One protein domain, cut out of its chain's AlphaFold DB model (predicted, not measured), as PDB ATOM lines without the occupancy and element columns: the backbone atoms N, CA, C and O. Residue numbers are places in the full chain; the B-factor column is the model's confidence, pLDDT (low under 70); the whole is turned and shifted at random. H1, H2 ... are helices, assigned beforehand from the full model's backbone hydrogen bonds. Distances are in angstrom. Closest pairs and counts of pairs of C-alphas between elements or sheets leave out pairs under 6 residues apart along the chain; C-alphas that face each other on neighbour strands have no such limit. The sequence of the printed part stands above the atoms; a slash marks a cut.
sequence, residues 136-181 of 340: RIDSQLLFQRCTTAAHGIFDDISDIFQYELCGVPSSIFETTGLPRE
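Overview. This is residues 136 to 181 of the 340 residues of an uncharacterized protein of Mytilus coruscus (UniProt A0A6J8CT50). With little regular structure, this is a loose hairpin-like fold: the longest helix, H1, makes one side, a turn leads to the short helix H2 at its far end, and residues 163 to 181, without a named element, run back past the beginning of H1. The printed part has 46 residues with two named helices, H1 then H2, and no named strand; the class is all helix, though the named elements hold only 18 residues. It is only just loose, close to compact, with a radius of gyration of the C-alphas of 11.4 A, and elongated, spanning 34 by 19 by 16 A.

Along the chain. H1, residues 139 to 150, is 16.1 A long, from C-alpha 139 at (121.918, 103.824, 131.462). H2, residues 157 to 162, ends with C-alpha 162 at (131.142, 115.991, 123.335).

Arrangement. H1 touches H2 with residues 147 to 150 alone; the closest C-alphas, of Ala 150 and Ile 157, are 6.7 A apart. They run opposite ways at a steep tilt of 51 degrees. In H1 every O i to N i+4 pair is within hydrogen-bond range; in H2 0 of 2 are, but 3 of 3 O i to N i+3 pairs are.

Size, cuts and confidence. The C-alphas farthest apart, of Asp 155 and Leu 178, are 33.8 A apart. The printed part has no cut, and the link from H1 to H2 is short. Mean pLDDT of the printed part is 72.9; residues 136 to 140, 164, 166 to 170 and 174 to 178 are under 70.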
ATOM      1  N   ARG A 136     115.520 103.262 139.095       50.19
ATOM      2  CA  ARG A 136     116.519 102.475 138.374       50.19
ATOM      3  C   ARG A 136     116.791 103.216 137.068       50.19
ATOM      4  O   ARG A 136     116.027 103.086 136.116       50.19
ATOM      5  N   ILE A 137     117.830 104.046 137.055       58.72
ATOM      6  CA  ILE A 137     118.290 104.687 135.828       58.72
ATOM      7  C   ILE A 137     118.930 103.588 134.996       58.72
ATOM      8  O   ILE A 137     120.044 103.145 135.257       58.72
ATOM      9  N   ASP A 138     118.171 103.105 134.024       62.28
ATOM     10  CA  ASP A 138     118.723 102.318 132.944       62.28
ATOM     11  C   ASP A 138     119.582 103.258 132.090       62.28
ATOM     12  O   ASP A 138     119.074 104.117 131.371       62.28
ATOM     13  N   SER A 139     120.897 103.109 132.223       65.88
ATOM     14  CA  SER A 139     121.918 103.824 131.462       65.88
ATOM     15  C   SER A 139     121.692 103.788 129.949       65.88
ATOM     16  O   SER A 139     121.917 104.788 129.268       65.88
ATOM     17  N   GLN A 140     121.218 102.659 129.414       69.69
ATOM     18  CA  GLN A 140     120.925 102.517 127.990       69.69
ATOM     19  C   GLN A 140     119.661 103.294 127.619       69.69
ATOM     20  O   GLN A 140     119.653 104.000 126.611       69.69
ATOM     21  N   LEU A 141     118.617 103.217 128.443       75.56
ATOM     22  CA  LEU A 141     117.393 103.988 128.232       75.56
ATOM     23  C   LEU A 141     117.643 105.498 128.349       75.56
ATOM     24  O   LEU A 141     117.071 106.277 127.588       75.56
ATOM     25  N   LEU A 142     118.493 105.920 129.288       75.50
ATOM     26  CA  LEU A 142     118.898 107.315 129.443       75.50
ATOM     27  C   LEU A 142     119.639 107.798 128.197       75.50
ATOM     28  O   LEU A 142     119.252 108.815 127.631       75.50
ATOM     29  N   PHE A 143     120.624 107.029 127.723       76.81
ATOM     30  CA  PHE A 143     121.335 107.321 126.481       76.81
ATOM     31  C   PHE A 143     120.367 107.466 125.298       76.81
ATOM     32  O   PHE A 143     120.406 108.479 124.610       76.81
ATOM     33  N   GLN A 144     119.441 106.518 125.109       79.44
ATOM     34  CA  GLN A 144     118.433 106.566 124.039       79.44
ATOM     35  C   GLN A 144     117.521 107.796 124.127       79.44
ATOM     36  O   GLN A 144     117.190 108.406 123.111       79.44
ATOM     37  N   ARG A 145     117.097 108.179 125.336       80.06
ATOM     38  CA  ARG A 145     116.261 109.371 125.542       80.06
ATOM     39  C   ARG A 145     117.034 110.652 125.268       80.06
ATOM     40  O   ARG A 145     116.494 111.529 124.604       80.06
ATOM     41  N   CYS A 146     118.275 110.743 125.741       78.62
ATOM     42  CA  CYS A 146     119.144 111.885 125.486       78.62
ATOM     43  C   CYS A 146     119.412 112.043 123.987       78.62
ATOM     44  O   CYS A 146     119.224 113.138 123.472       78.62
ATOM     45  N   THR A 147     119.751 110.966 123.269       79.31
ATOM     46  CA  THR A 147     119.979 111.024 121.816       79.31
ATOM     47  C   THR A 147     118.707 111.343 121.031       79.31
ATOM     48  O   THR A 147     118.768 112.078 120.049       79.31
ATOM     49  N   THR A 148     117.540 110.859 121.469       82.56
ATOM     50  CA  THR A 148     116.254 111.182 120.822       82.56
ATOM     51  C   THR A 148     115.841 112.634 121.067       82.56
ATOM     52  O   THR A 148     115.418 113.313 120.140       82.56
ATOM     53  N   ALA A 149     115.975 113.136 122.299       82.00
ATOM     54  CA  ALA A 149     115.685 114.535 122.621       82.00
ATOM     55  C   ALA A 149     116.643 115.483 121.888       82.00
ATOM     56  O   ALA A 149     116.228 116.513 121.366       82.00
ATOM     57  N   ALA A 150     117.911 115.092 121.802       79.19
ATOM     58  CA  ALA A 150     118.953 115.799 121.081       79.19
ATOM     59  C   ALA A 150     118.637 116.019 119.593       79.19
ATOM     60  O   ALA A 150     118.864 117.120 119.105       79.19
ATOM     61  N   HIS A 151     118.041 115.034 118.907       77.44
ATOM     62  CA  HIS A 151     117.618 115.172 117.502       77.44
ATOM     63  C   HIS A 151     116.614 116.313 117.271       77.44
ATOM     64  O   HIS A 151     116.449 116.755 116.140       77.44
ATOM     65  N   GLY A 152     115.905 116.761 118.314       73.94
ATOM     66  CA  GLY A 152     114.974 117.888 118.229       73.94
ATOM     67  C   GLY A 152     115.544 119.224 118.709       73.94
ATOM     68  O   GLY A 152     114.850 120.230 118.598       73.94
ATOM     69  N   ILE A 153     116.749 119.242 119.290       79.19
ATOM     70  CA  ILE A 153     117.333 120.421 119.958       79.19
ATOM     71  C   ILE A 153     118.609 120.899 119.257       79.19
ATOM     72  O   ILE A 153     118.861 122.100 119.225       79.19
ATOM     73  N   PHE A 154     119.408 119.981 118.714       77.81
ATOM     74  CA  PHE A 154     120.670 120.292 118.049       77.81
ATOM     75  C   PHE A 154     120.558 120.017 116.550       77.81
ATOM     76  O   PHE A 154     120.029 118.979 116.153       77.81
ATOM     77  N   ASP A 155     121.098 120.927 115.738       78.31
ATOM     78  CA  ASP A 155     121.163 120.763 114.282       78.31
ATOM     79  C   ASP A 155     122.207 119.705 113.873       78.31
ATOM     80  O   ASP A 155     121.996 118.971 112.907       78.31
ATOM     81  N   ASP A 156     123.304 119.581 114.634       81.69
ATOM     82  CA  ASP A 156     124.296 118.511 114.497       81.69
ATOM     83  C   ASP A 156     124.307 117.619 115.747       81.69
ATOM     84  O   ASP A 156     124.605 118.042 116.865       81.69
ATOM     85  N   ILE A 157     123.997 116.340 115.547       77.62
ATOM     86  CA  ILE A 157     123.954 115.332 116.612       77.62
ATOM     87  C   ILE A 157     125.361 115.043 117.168       77.62
ATOM     88  O   ILE A 157     125.503 114.579 118.301       77.62
ATOM     89  N   SER A 158     126.407 115.339 116.392       78.12
ATOM     90  CA  SER A 158     127.808 115.128 116.765       78.12
ATOM     91  C   SER A 158     128.206 115.937 118.002       78.12
ATOM     92  O   SER A 158     128.991 115.460 118.823       78.12
ATOM     93  N   ASP A 159     127.602 117.113 118.194       80.44
ATOM     94  CA  ASP A 159     127.892 118.001 119.323       80.44
ATOM     95  C   ASP A 159     127.447 117.420 120.670       80.44
ATOM     96  O   ASP A 159     128.067 117.673 121.703       80.44
ATOM     97  N   ILE A 160     126.427 116.559 120.679       80.19
ATOM     98  CA  ILE A 160     125.962 115.890 121.902       80.19
ATOM     99  C   ILE A 160     126.989 114.876 122.410       80.19
ATOM    100  O   ILE A 160     127.105 114.674 123.619       80.19
ATOM    101  N   PHE A 161     127.767 114.266 121.514       75.88
ATOM    102  CA  PHE A 161     128.800 113.300 121.894       75.88
ATOM    103  C   PHE A 161     130.041 113.945 122.521       75.88
ATOM    104  O   PHE A 161     130.902 113.226 123.023       75.88
ATOM    105  N   GLN A 162     130.126 115.280 122.553       79.88
ATOM    106  CA  GLN A 162     131.142 115.991 123.335       79.88
ATOM    107  C   GLN A 162     130.875 115.903 124.849       79.88
ATOM    108  O   GLN A 162     131.781 116.133 125.651       79.88
ATOM    109  N   TYR A 163     129.648 115.556 125.249       76.56
ATOM    110  CA  TYR A 163     129.238 115.438 126.643       76.56
ATOM    111  C   TYR A 163     129.121 113.975 127.077       76.56
ATOM    112  O   TYR A 163     128.751 113.087 126.310       76.56
ATOM    113  N   GLU A 164     129.393 113.717 128.356       68.88
ATOM    114  CA  GLU A 164     129.233 112.390 128.944       68.88
ATOM    115  C   GLU A 164     127.738 112.075 129.145       68.88
ATOM    116  O   GLU A 164     127.108 112.489 130.117       68.88
ATOM    117  N   LEU A 165     127.148 111.344 128.195       72.19
ATOM    118  CA  LEU A 165     125.718 110.992 128.201       72.19
ATOM    119  C   LEU A 165     125.368 109.870 129.193       72.19
ATOM    120  O   LEU A 165     124.193 109.638 129.487       72.19
ATOM    121  N   CYS A 166     126.375 109.141 129.683       67.75
ATOM    122  CA  CYS A 166     126.238 108.092 130.683       67.75
ATOM    123  C   CYS A 166     127.578 107.843 131.389       67.75
ATOM    124  O   CYS A 166     128.605 107.825 130.723       67.75
ATOM    125  N   GLY A 167     127.556 107.558 132.699       68.44
ATOM    126  CA  GLY A 167     128.768 107.306 133.500       68.44
ATOM    127  C   GLY A 167     129.523 106.009 133.173       68.44
ATOM    128  O   GLY A 167     130.566 105.740 133.759       68.44
ATOM    129  N   VAL A 168     128.990 105.180 132.270       69.56
ATOM    130  CA  VAL A 168     129.710 104.064 131.644       69.56
ATOM    131  C   VAL A 168     129.324 103.979 130.163       69.56
ATOM    132  O   VAL A 168     128.143 104.149 129.839       69.56
ATOM    133  N   PRO A 169     130.264 103.683 129.243       69.75
ATOM    134  CA  PRO A 169     129.945 103.524 127.827       69.75
ATOM    135  C   PRO A 169     128.953 102.374 127.611       69.75
ATOM    136  O   PRO A 169     129.300 101.200 127.738       69.75
ATOM    137  N   SER A 170     127.709 102.699 127.259       69.62
ATOM    138  CA  SER A 170     126.619 101.724 127.086       69.62
ATOM    139  C   SER A 170     126.832 100.766 125.908       69.62
ATOM    140  O   SER A 170     126.186  99.720 125.848       69.62
ATOM    141  N   SER A 171     127.744 101.101 124.991       70.81
ATOM    142  CA  SER A 171     128.219 100.245 123.899       70.81
ATOM    143  C   SER A 171     129.147  99.126 124.376       70.81
ATOM    144  O   SER A 171     129.196  98.074 123.745       70.81
ATOM    145  N   ILE A 172     129.853  99.334 125.490       72.81
ATOM    146  CA  ILE A 172     130.846  98.397 126.031       72.81
ATOM    147  C   ILE A 172     130.312  97.698 127.277       72.81
ATOM    148  O   ILE A 172     130.690  96.561 127.513       72.81
ATOM    149  N   PHE A 173     129.424  98.322 128.054       71.38
ATOM    150  CA  PHE A 173     128.936  97.801 129.334       71.38
ATOM    151  C   PHE A 173     127.414  97.627 129.365       71.38
ATOM    152  O   PHE A 173     126.652  98.382 128.759       71.38
ATOM    153  N   GLU A 174     126.970  96.608 130.091       67.88
ATOM    154  CA  GLU A 174     125.581  96.378 130.462       67.88
ATOM    155  C   GLU A 174     125.151  97.296 131.615       67.88
ATOM    156  O   GLU A 174     125.971  97.842 132.355       67.88
ATOM    157  N   THR A 175     123.839  97.406 131.840       62.34
ATOM    158  CA  THR A 175     123.263  98.162 132.972       62.34
ATOM    159  C   THR A 175     123.648  97.601 134.344       62.34
ATOM    160  O   THR A 175     123.486  98.274 135.359       62.34
ATOM    161  N   THR A 176     124.159  96.370 134.382       62.41
ATOM    162  CA  THR A 176     124.715  95.699 135.564       62.41
ATOM    163  C   THR A 176     126.143  96.153 135.890       62.41
ATOM    164  O   THR A 176     126.639  95.838 136.970       62.41
ATOM    165  N   GLY A 177     126.801  96.897 134.990       65.31
ATOM    166  CA  GLY A 177     128.203  97.308 135.106       65.31
ATOM    167  C   GLY A 177     129.206  96.277 134.578       65.31
ATOM    168  O   GLY A 177     130.411  96.497 134.668       65.31
ATOM    169  N   LEU A 178     128.738  95.158 134.015       65.69
ATOM    170  CA  LEU A 178     129.591  94.162 133.365       65.69
ATOM    171  C   LEU A 178     129.836  94.536 131.892       65.69
ATOM    172  O   LEU A 178     128.911  95.004 131.236       65.69
ATOM    173  N   PRO A 179     131.043  94.324 131.334       70.44
ATOM    174  CA  PRO A 179     131.271  94.440 129.895       70.44
ATOM    175  C   PRO A 179     130.300  93.564 129.091       70.44
ATOM    176  O   PRO A 179     130.188  92.372 129.392       70.44
ATOM    177  N   ARG A 180     129.652  94.125 128.064       73.12
ATOM    178  CA  ARG A 180     128.763  93.430 127.128       73.12
ATOM    179  C   ARG A 180     129.452  92.223 126.516       73.12
ATOM    180  O   ARG A 180     130.634  92.266 126.167       73.12
ATOM    181  N   GLU A 181     128.686  91.156 126.345       72.12
ATOM    182  CA  GLU A 181     129.175  89.977 125.650       72.12
ATOM    183  C   GLU A 181     129.280  90.230 124.139       72.12
ATOM    184  O   GLU A 181     128.351  90.768 123.526       72.12
TER     185      GLU A 181